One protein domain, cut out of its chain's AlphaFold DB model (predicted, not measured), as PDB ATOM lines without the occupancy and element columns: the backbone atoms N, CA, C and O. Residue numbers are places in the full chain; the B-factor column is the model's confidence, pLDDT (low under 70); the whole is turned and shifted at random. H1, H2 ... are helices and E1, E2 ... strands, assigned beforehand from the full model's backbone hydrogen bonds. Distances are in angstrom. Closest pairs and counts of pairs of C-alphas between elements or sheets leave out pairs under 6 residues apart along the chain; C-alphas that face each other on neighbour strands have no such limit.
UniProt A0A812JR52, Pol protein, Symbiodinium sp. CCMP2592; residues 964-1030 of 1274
ATOM      1  N   LEU A 964     112.616 178.411 105.251       84.50
ATOM      2  CA  LEU A 964     112.831 178.494 106.700       84.50
ATOM      3  C   LEU A 964     114.249 177.980 107.031       84.50
ATOM      4  O   LEU A 964     114.636 176.943 106.492       84.50
ATOM      5  N   PRO A 965     115.034 178.644 107.906       90.31
ATOM      6  CA  PRO A 965     116.383 178.188 108.237       90.31
ATOM      7  C   PRO A 965     116.380 176.771 108.825       90.31
ATOM      8  O   PRO A 965     115.890 176.553 109.936       90.31
ATOM      9  N   THR A 966     116.929 175.823 108.069       96.12
ATOM     10  CA  THR A 966     116.966 174.384 108.363       96.12
ATOM     11  C   THR A 966     118.385 173.927 108.686       96.12
ATOM     12  O   THR A 966     119.310 174.195 107.918       96.12
ATOM     13  N   LYS A 967     118.553 173.172 109.771       97.25
ATOM     14  CA  LYS A 967     119.813 172.536 110.170       97.25
ATOM     15  C   LYS A 967     119.577 171.044 110.396       97.25
ATOM     16  O   LYS A 967     118.708 170.691 111.185       97.25
ATOM     17  N   LEU A 968     120.352 170.174 109.747       97.25
ATOM     18  CA  LEU A 968     120.378 168.750 110.095       97.25
ATOM     19  C   LEU A 968     121.000 168.596 111.493       97.25
ATOM     20  O   LEU A 968     122.090 169.114 111.746       97.25
ATOM     21  N   VAL A 969     120.287 167.937 112.403       97.88
ATOM     22  CA  VAL A 969     120.720 167.684 113.788       97.88
ATOM     23  C   VAL A 969     121.285 166.277 113.921       97.88
ATOM     24  O   VAL A 969     122.313 166.088 114.560       97.88
ATOM     25  N   GLU A 970     120.605 165.304 113.319       96.81
ATOM     26  CA  GLU A 970     120.863 163.880 113.508       96.81
ATOM     27  C   GLU A 970     120.416 163.105 112.261       96.81
ATOM     28  O   GLU A 970     119.409 163.454 111.642       96.81
ATOM     29  N   LEU A 971     121.167 162.066 111.895       96.69
ATOM     30  CA  LEU A 971     120.855 161.133 110.814       96.69
ATOM     31  C   LEU A 971     121.176 159.719 111.314       96.69
ATOM     32  O   LEU A 971     122.341 159.397 111.537       96.69
ATOM     33  N   VAL A 972     120.148 158.895 111.512       95.50
ATOM     34  CA  VAL A 972     120.250 157.531 112.046       95.50
ATOM     35  C   VAL A 972     119.552 156.586 111.076       95.50
ATOM     36  O   VAL A 972     118.328 156.570 110.963       95.50
ATOM     37  N   GLY A 973     120.342 155.808 110.333       95.06
ATOM     38  CA  GLY A 973     119.833 154.889 109.315       95.06
ATOM     39  C   GLY A 973     119.012 155.614 108.246       95.06
ATOM     40  O   GLY A 973     119.559 156.327 107.408       95.06
ATOM     41  N   THR A 974     117.694 155.418 108.268       95.88
ATOM     42  CA  THR A 974     116.744 156.032 107.325       95.88
ATOM     43  C   THR A 974     115.934 157.170 107.940       95.88
ATOM     44  O   THR A 974     114.950 157.606 107.352       95.88
ATOM     45  N   GLU A 975     116.314 157.644 109.124       97.19
ATOM     46  CA  GLU A 975     115.640 158.720 109.842       97.19
ATOM     47  C   GLU A 975     116.566 159.930 109.982       97.19
ATOM     48  O   GLU A 975     117.713 159.810 110.405       97.19
ATOM     49  N   ALA A 976     116.063 161.110 109.636       97.56
ATOM     50  CA  ALA A 976     116.763 162.380 109.738       97.56
ATOM     51  C   ALA A 976     115.966 163.344 110.624       97.56
ATOM     52  O   ALA A 976     114.765 163.528 110.428       97.56
ATOM     53  N   THR A 977     116.630 164.002 111.573       97.94
ATOM     54  CA  THR A 977     116.023 165.050 112.404       97.94
ATOM     55  C   THR A 977     116.592 166.410 112.027       97.94
ATOM     56  O   THR A 977     117.802 166.633 112.089       97.94
ATOM     57  N   PHE A 978     115.712 167.346 111.679       98.19
ATOM     58  CA  PHE A 978     116.041 168.724 111.327       98.19
ATOM     59  C   PHE A 978     115.545 169.706 112.392       98.19
ATOM     60  O   PHE A 978     114.418 169.608 112.872       98.19
ATOM     61  N   GLU A 979     116.358 170.706 112.715       97.94
ATOM     62  CA  GLU A 979     115.936 171.925 113.404       97.94
ATOM     63  C   GLU A 979     115.544 172.968 112.357       97.94
ATOM     64  O   GLU A 979     116.381 173.442 111.587       97.94
ATOM     65  N   VAL A 980     114.258 173.313 112.321       97.81
ATOM     66  CA  VAL A 980     113.675 174.292 111.402       97.81
ATOM     67  C   VAL A 980     113.248 175.520 112.191       97.81
ATOM     68  O   VAL A 980     112.416 175.436 113.091       97.81
ATOM     69  N   THR A 981     113.808 176.680 111.864       96.12
ATOM     70  CA  THR A 981     113.455 177.941 112.524       96.12
ATOM     71  C   THR A 981     112.205 178.519 111.866       96.12
ATOM     72  O   THR A 981     112.258 178.975 110.726       96.12
ATOM     73  N   GLY A 982     111.072 178.485 112.567       93.00
ATOM     74  CA  GLY A 982     109.813 179.056 112.092       93.00
ATOM     75  C   GLY A 982     109.844 180.588 112.028       93.00
ATOM     76  O   GLY A 982     110.716 181.238 112.605       93.00
ATOM     77  N   SER A 983     108.837 181.189 111.389       84.69
ATOM     78  CA  SER A 983     108.724 182.650 111.197       84.69
ATOM     79  C   SER A 983     108.714 183.475 112.493       84.69
ATOM     80  O   SER A 983     109.038 184.658 112.476       84.69
ATOM     81  N   THR A 984     108.387 182.854 113.631       87.12
ATOM     82  CA  THR A 984     108.431 183.473 114.971       87.12
ATOM     83  C   THR A 984     109.810 183.396 115.644       87.12
ATOM     84  O   THR A 984     109.937 183.733 116.819       87.12
ATOM     85  N   GLY A 985     110.837 182.899 114.946       90.31
ATOM     86  CA  GLY A 985     112.172 182.636 115.496       90.31
ATOM     87  C   GLY A 985     112.257 181.388 116.386       90.31
ATOM     88  O   GLY A 985     113.343 181.033 116.838       90.31
ATOM     89  N   LYS A 986     111.136 180.699 116.636       92.50
ATOM     90  CA  LYS A 986     111.112 179.435 117.381       92.50
ATOM     91  C   LYS A 986     111.685 178.304 116.530       92.50
ATOM     92  O   LYS A 986     111.276 178.114 115.386       92.50
ATOM     93  N   GLN A 987     112.602 177.536 117.105       95.50
ATOM     94  CA  GLN A 987     113.114 176.313 116.495       95.50
ATOM     95  C   GLN A 987     112.134 175.160 116.729       95.50
ATOM     96  O   GLN A 987     111.710 174.907 117.857       95.50
ATOM     97  N   HIS A 988     111.792 174.460 115.655       96.69
ATOM     98  CA  HIS A 988     110.971 173.260 115.658       96.69
ATOM     99  C   HIS A 988     111.827 172.072 115.229       96.69
ATOM    100  O   HIS A 988     112.501 172.136 114.202       96.69
ATOM    101  N   ARG A 989     111.797 170.983 116.002       97.19
ATOM    102  CA  ARG A 989     112.386 169.712 115.578       97.19
ATOM    103  C   ARG A 989     111.393 168.960 114.702       97.19
ATOM    104  O   ARG A 989     110.244 168.756 115.097       97.19
ATOM    105  N   VAL A 990     111.864 168.585 113.520       98.31
ATOM    106  CA  VAL A 990     111.134 167.834 112.507       98.31
ATOM    107  C   VAL A 990     111.862 166.517 112.294       98.31
ATOM    108  O   VAL A 990     113.023 166.515 111.893       98.31
ATOM    109  N   TRP A 991     111.186 165.412 112.572       98.25
ATOM    110  CA  TRP A 991     111.648 164.071 112.228       98.25
ATOM    111  C   TRP A 991     111.200 163.733 110.804       98.25
ATOM    112  O   TRP A 991     110.115 164.147 110.394       98.25
ATOM    113  N   LEU A 992     112.021 163.005 110.050       98.12
ATOM    114  CA  LEU A 992     111.785 162.682 108.647       98.12
ATOM    115  C   LEU A 992     112.336 161.293 108.307       98.12
ATOM    116  O   LEU A 992     113.535 161.056 108.422       98.12
ATOM    117  N   CYS A 993     111.483 160.388 107.829       97.44
ATOM    118  CA  CYS A 993     111.909 159.109 107.267       97.44
ATOM    119  C   CYS A 993     112.269 159.279 105.785       97.44
ATOM    120  O   CYS A 993     111.415 159.557 104.942       97.44
ATOM    121  N   THR A 994     113.544 159.092 105.456       96.00
ATOM    122  CA  THR A 994     114.112 159.323 104.120       96.00
ATOM    123  C   THR A 994     113.611 158.324 103.077       96.00
ATOM    124  O   THR A 994     113.521 158.671 101.900       96.00
ATOM    125  N   LYS A 995     113.238 157.105 103.500       94.06
ATOM    126  CA  LYS A 995     112.659 156.071 102.625       94.06
ATOM    127  C   LYS A 995     111.194 156.331 102.274       94.06
ATOM    128  O   LYS A 995     110.824 156.176 101.118       94.06
ATOM    129  N   SER A 996     110.357 156.697 103.250       96.06
ATOM    130  CA  SER A 996     108.907 156.878 103.040       96.06
ATOM    131  C   SER A 996     108.493 158.326 102.760       96.06
ATOM    132  O   SER A 996     107.317 158.585 102.520       96.06
ATOM    133  N   ARG A 997     109.435 159.278 102.836       95.94
ATOM    134  CA  ARG A 997     109.220 160.740 102.831       95.94
ATOM    135  C   ARG A 997     108.309 161.273 103.945       95.94
ATOM    136  O   ARG A 997     108.022 162.472 103.976       95.94
ATOM    137  N   GLN A 998     107.860 160.423 104.869       96.50
ATOM    138  CA  GLN A 998     107.008 160.825 105.986       96.50
ATOM    139  C   GLN A 998     107.785 161.747 106.925       96.50
ATOM    140  O   GLN A 998     108.926 161.460 107.278       96.50
ATOM    141  N   ALA A 999     107.159 162.844 107.344       97.19
ATOM    142  CA  ALA A 999     107.754 163.816 108.250       97.19
ATOM    143  C   ALA A 999     106.779 164.175 109.373       97.19
ATOM    144  O   ALA A 999     105.576 164.281 109.139       97.19
ATOM    145  N   ALA A1000     107.303 164.387 110.579       96.81
ATOM    146  CA  ALA A1000     106.533 164.731 111.769       96.81
ATOM    147  C   ALA A1000     107.151 165.926 112.501       96.81
ATOM    148  O   ALA A1000     108.361 165.981 112.714       96.81
ATOM    149  N   CYS A1001     106.319 166.884 112.916       97.44
ATOM    150  CA  CYS A1001     106.760 168.114 113.573       97.44
ATOM    151  C   CYS A1001     105.908 168.421 114.808       97.44
ATOM    152  O   CYS A1001     104.686 168.451 114.735       97.44
ATOM    153  N   GLY A1002     106.538 168.762 115.935       90.19
ATOM    154  CA  GLY A1002     105.843 169.126 117.181       90.19
ATOM    155  C   GLY A1002     105.170 170.510 117.189       90.19
ATOM    156  O   GLY A1002     105.038 171.114 118.251       90.19
ATOM    157  N   CYS A1003     104.814 171.077 116.031       92.75
ATOM    158  CA  CYS A1003     104.154 172.386 115.937       92.75
ATOM    159  C   CYS A1003     102.633 172.237 115.804       92.75
ATOM    160  O   CYS A1003     102.166 171.272 115.203       92.75
ATOM    161  N   GLN A1004     101.871 173.223 116.291       86.31
ATOM    162  CA  GLN A1004     100.404 173.164 116.334       86.31
ATOM    163  C   GLN A1004      99.768 172.808 114.983       86.31
ATOM    164  O   GLN A1004      98.966 171.888 114.956       86.31
ATOM    165  N   ALA A1005     100.182 173.454 113.884       88.88
ATOM    166  CA  ALA A1005      99.652 173.179 112.543       88.88
ATOM    167  C   ALA A1005      99.767 171.694 112.155       88.88
ATOM    168  O   ALA A1005      98.801 171.101 111.701       88.88
ATOM    169  N   PHE A1006     100.903 171.045 112.438       94.44
ATOM    170  CA  PHE A1006     101.068 169.614 112.161       94.44
ATOM    171  C   PHE A1006     100.159 168.739 113.038       94.44
ATOM    172  O   PHE A1006      99.628 167.741 112.565       94.44
ATOM    173  N   VAL A1007      99.951 169.119 114.302       86.44
ATOM    174  CA  VAL A1007      99.061 168.394 115.227       86.44
ATOM    175  C   VAL A1007      97.584 168.550 114.840       86.44
ATOM    176  O   VAL A1007      96.802 167.642 115.097       86.44
ATOM    177  N   THR A1008      97.191 169.675 114.231       80.94
ATOM    178  CA  THR A1008      95.797 169.947 113.833       80.94
ATOM    179  C   THR A1008      95.466 169.570 112.390       80.94
ATOM    180  O   THR A1008      94.322 169.229 112.115       80.94
ATOM    181  N   GLU A1009      96.430 169.647 111.471       91.12
ATOM    182  CA  GLU A1009      96.224 169.508 110.016       91.12
ATOM    183  C   GLU A1009      96.980 168.306 109.416       91.12
ATOM    184  O   GLU A1009      96.875 168.046 108.222       91.12
ATOM    185  N   GLY A1010      97.807 167.599 110.199       91.38
ATOM    186  CA  GLY A1010      98.681 166.520 109.710       91.38
ATOM    187  C   GLY A1010      99.855 166.990 108.835       91.38
ATOM    188  O   GLY A1010     100.691 166.185 108.430       91.38
ATOM    189  N   ALA A1011      99.955 168.292 108.557       93.38
ATOM    190  CA  ALA A1011     100.986 168.902 107.727       93.38
ATOM    191  C   ALA A1011     101.436 170.252 108.308       93.38
ATOM    192  O   ALA A1011     100.719 170.906 109.058       93.38
ATOM    193  N   CYS A1012     102.653 170.693 107.977       97.00
ATOM    194  CA  CYS A1012     103.089 172.059 108.270       97.00
ATOM    195  C   CYS A1012     104.257 172.491 107.373       97.00
ATOM    196  O   CYS A1012     105.005 171.656 106.856       97.00
ATOM    197  N   GLY A1013     104.484 173.805 107.272       96.00
ATOM    198  CA  GLY A1013     105.621 174.362 106.529       96.00
ATOM    199  C   GLY A1013     106.997 173.904 107.038       96.00
ATOM    200  O   GLY A1013     107.939 173.844 106.254       96.00
ATOM    201  N   HIS A1014     107.121 173.513 108.314       97.75
ATOM    202  CA  HIS A1014     108.374 172.966 108.845       97.75
ATOM    203  C   HIS A1014     108.698 171.583 108.254       97.75
ATOM    204  O   HIS A1014     109.857 171.323 107.943       97.75
ATOM    205  N   CYS A1015     107.690 170.726 108.040       97.50
ATOM    206  CA  CYS A1015     107.866 169.431 107.376       97.50
ATOM    207  C   CYS A1015     108.337 169.604 105.928       97.50
ATOM    208  O   CYS A1015     109.320 168.977 105.540       97.50
ATOM    209  N   GLY A1016     107.713 170.513 105.170       96.44
ATOM    210  CA  GLY A1016     108.144 170.831 103.804       96.44
ATOM    211  C   GLY A1016     109.567 171.397 103.750       96.44
ATOM    212  O   GLY A1016     110.380 170.940 102.953       96.44
ATOM    213  N   ALA A1017     109.918 172.318 104.655       96.94
ATOM    214  CA  ALA A1017     111.276 172.860 104.739       96.94
ATOM    215  C   ALA A1017     112.325 171.782 105.083       96.94
ATOM    216  O   ALA A1017     113.401 171.765 104.486       96.94
ATOM    217  N   ALA A1018     112.013 170.852 105.995       97.56
ATOM    218  CA  ALA A1018     112.882 169.718 106.313       97.56
ATOM    219  C   ALA A1018     113.021 168.732 105.138       97.56
ATOM    220  O   ALA A1018     114.130 168.288 104.856       97.56
ATOM    221  N   GLN A1019     111.936 168.439 104.411       97.62
ATOM    222  CA  GLN A1019     111.969 167.633 103.183       97.62
ATOM    223  C   GLN A1019     112.858 168.280 102.114       97.62
ATOM    224  O   GLN A1019     113.784 167.640 101.623       97.62
ATOM    225  N   THR A1020     112.665 169.571 101.825       96.31
ATOM    226  CA  THR A1020     113.513 170.318 100.880       96.31
ATOM    227  C   THR A1020     114.982 170.355 101.321       96.31
ATOM    228  O   THR A1020     115.882 170.274 100.486       96.31
ATOM    229  N   ALA A1021     115.257 170.459 102.626       97.00
ATOM    230  CA  ALA A1021     116.616 170.384 103.156       97.00
ATOM    231  C   ALA A1021     117.227 168.980 103.000       97.00
ATOM    232  O   ALA A1021     118.392 168.868 102.626       97.00
ATOM    233  N   ALA A1022     116.451 167.915 103.227       96.94
ATOM    234  CA  ALA A1022     116.890 166.535 103.035       96.94
ATOM    235  C   ALA A1022     117.220 166.226 101.566       96.94
ATOM    236  O   ALA A1022     118.250 165.606 101.298       96.94
ATOM    237  N   GLU A1023     116.411 166.710 100.617       97.06
ATOM    238  CA  GLU A1023     116.696 166.588  99.178       97.06
ATOM    239  C   GLU A1023     117.970 167.345  98.785       97.06
ATOM    240  O   GLU A1023     118.849 166.791  98.128       97.06
ATOM    241  N   ARG A1024     118.130 168.593  99.251       95.88
ATOM    242  CA  ARG A1024     119.328 169.412  98.974       95.88
ATOM    243  C   ARG A1024     120.618 168.844  99.567       95.88
ATOM    244  O   ARG A1024     121.687 169.108  99.029       95.88
ATOM    245  N   LEU A1025     120.530 168.094 100.665       96.19
ATOM    246  CA  LEU A1025     121.671 167.409 101.281       96.19
ATOM    247  C   LEU A1025     121.941 166.017 100.679       96.19
ATOM    248  O   LEU A1025     122.868 165.347 101.127       96.19
ATOM    249  N   GLY A1026     121.140 165.549  99.712       95.50
ATOM    250  CA  GLY A1026     121.234 164.184  99.176       95.50
ATOM    251  C   GLY A1026     120.847 163.088 100.181       95.50
ATOM    252  O   GLY A1026     121.089 161.911  99.937       95.50
ATOM    253  N   VAL A1027     120.239 163.471 101.309       95.25
ATOM    254  CA  VAL A1027     119.744 162.575 102.370       95.25
ATOM    255  C   VAL A1027     118.423 161.912 101.956       95.25
ATOM    256  O   VAL A1027     118.086 160.830 102.433       95.25
ATOM    257  N   MET A1028     117.691 162.541 101.037       96.38
ATOM    258  CA  MET A1028     116.496 162.010 100.384       96.38
ATOM    259  C   MET A1028     116.652 162.191  98.862       96.38
ATOM    260  O   MET A1028     117.146 163.239  98.444       96.38
ATOM    261  N   PRO A1029     116.268 161.219  98.011       91.94
ATOM    262  CA  PRO A1029     116.309 161.412  96.561       91.94
ATOM    263  C   PRO A1029     115.357 162.540  96.145       91.94
ATOM    264  O   PRO A1029     114.282 162.683  96.729       91.94
ATOM    265  N   VAL A1030     115.728 163.313  95.122       91.44
ATOM    266  CA  VAL A1030     114.898 164.403  94.577       91.44
ATOM    267  C   VAL A1030     113.687 163.815  93.848       91.44
ATOM    268  O   VAL A1030     113.822 162.873  93.070       91.44
TER     269      VAL A1030
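AT A GLANCE: This is residues 964 to 1030 of the 1274 residues of the protein "Pol protein" of Symbiodinium sp. CCMP2592 (UniProt A0A812JR52). A strongly twisted wall of four antiparallel strands, E1 to E4, has the helix H2 packed slantwise over one face, while the small helix H1 sits beyond the sheet's E4 edge. The wall and H2 make two layers, helices on one face of a sheet, and H2 covers mainly E2 and E3. The printed part has 67 residues with four named strands and then two named helices, in the order E1, E2, E3, E4, H1, H2, and the sheet's order is E1, E2, E3, E4. The class is mixed, helices and strands; the whole is compact, with a radius of gyration of the C-alphas of 10.8 A, and rounded, spanning 28 by 21 by 20 A.

IN THESE COORDINATES: E1, residues 966 to 972, begins with C-alpha 966 at (116.966, 174.384, 108.363) and is 17.6 A long from first to last C-alpha. E2, residues 975 to 981, measures 19.5 A, and E3, residues 987 to 993, measures 19.6 A. E4 is short, residues 999 to 1001. H1 holds residues 1004 to 1009, with C-alpha 1004 at (100.404, 173.164, 116.334). H2, residues 1013 to 1024, is 16.4 A long and ends with C-alpha 1024 at (119.328, 169.412, 98.974).

HOW THE PARTS SIT: The four strands form a meander, each strand the antiparallel neighbour of the one before, with E1 and E4 as edge strands. In the hairpin of E1 and E2, at 161 degrees, N 967 and O 979 are 2.8 A apart, within hydrogen-bond range. In the hairpin of E2 and E3, at 156 degrees, N 978 and O 990 are 2.8 A apart, also within range. In the hairpin of E3 and E4, at 157 degrees, N 991 and O 1000 are within range at 2.9 A. H2 is on the sheet at a height over the sheet of 7.7 A, over E2 and E3. It runs slantwise to the strands, at 56 degrees to E2 on the local plane. The closest C-alphas of E2 and H2 are those of Phe 978 and Ala 1018, 6.0 A apart; those of E4 and H2 are Ala 999 and Cys 1015, 5.7 A apart. H1 is only just not on the sheet, with 4 pairs of C-alphas within 10 A. The closest C-alphas of E4 and H1, those of Ala 1000 and Phe 1006, are 7.3 A apart. H1 and H2 are near each other, with 5 pairs of C-alphas within 10 A. In H1 and H2 every O i to N i+4 pair is within hydrogen-bond range.

THE WHOLE: The two C-alphas farthest apart, those of Gly 973 and Thr 984, are 31.3 A apart. The printed part has no cut, and the links between its named elements are tight. The mean pLDDT of the printed part is 94.7, and no printed residue is under 70.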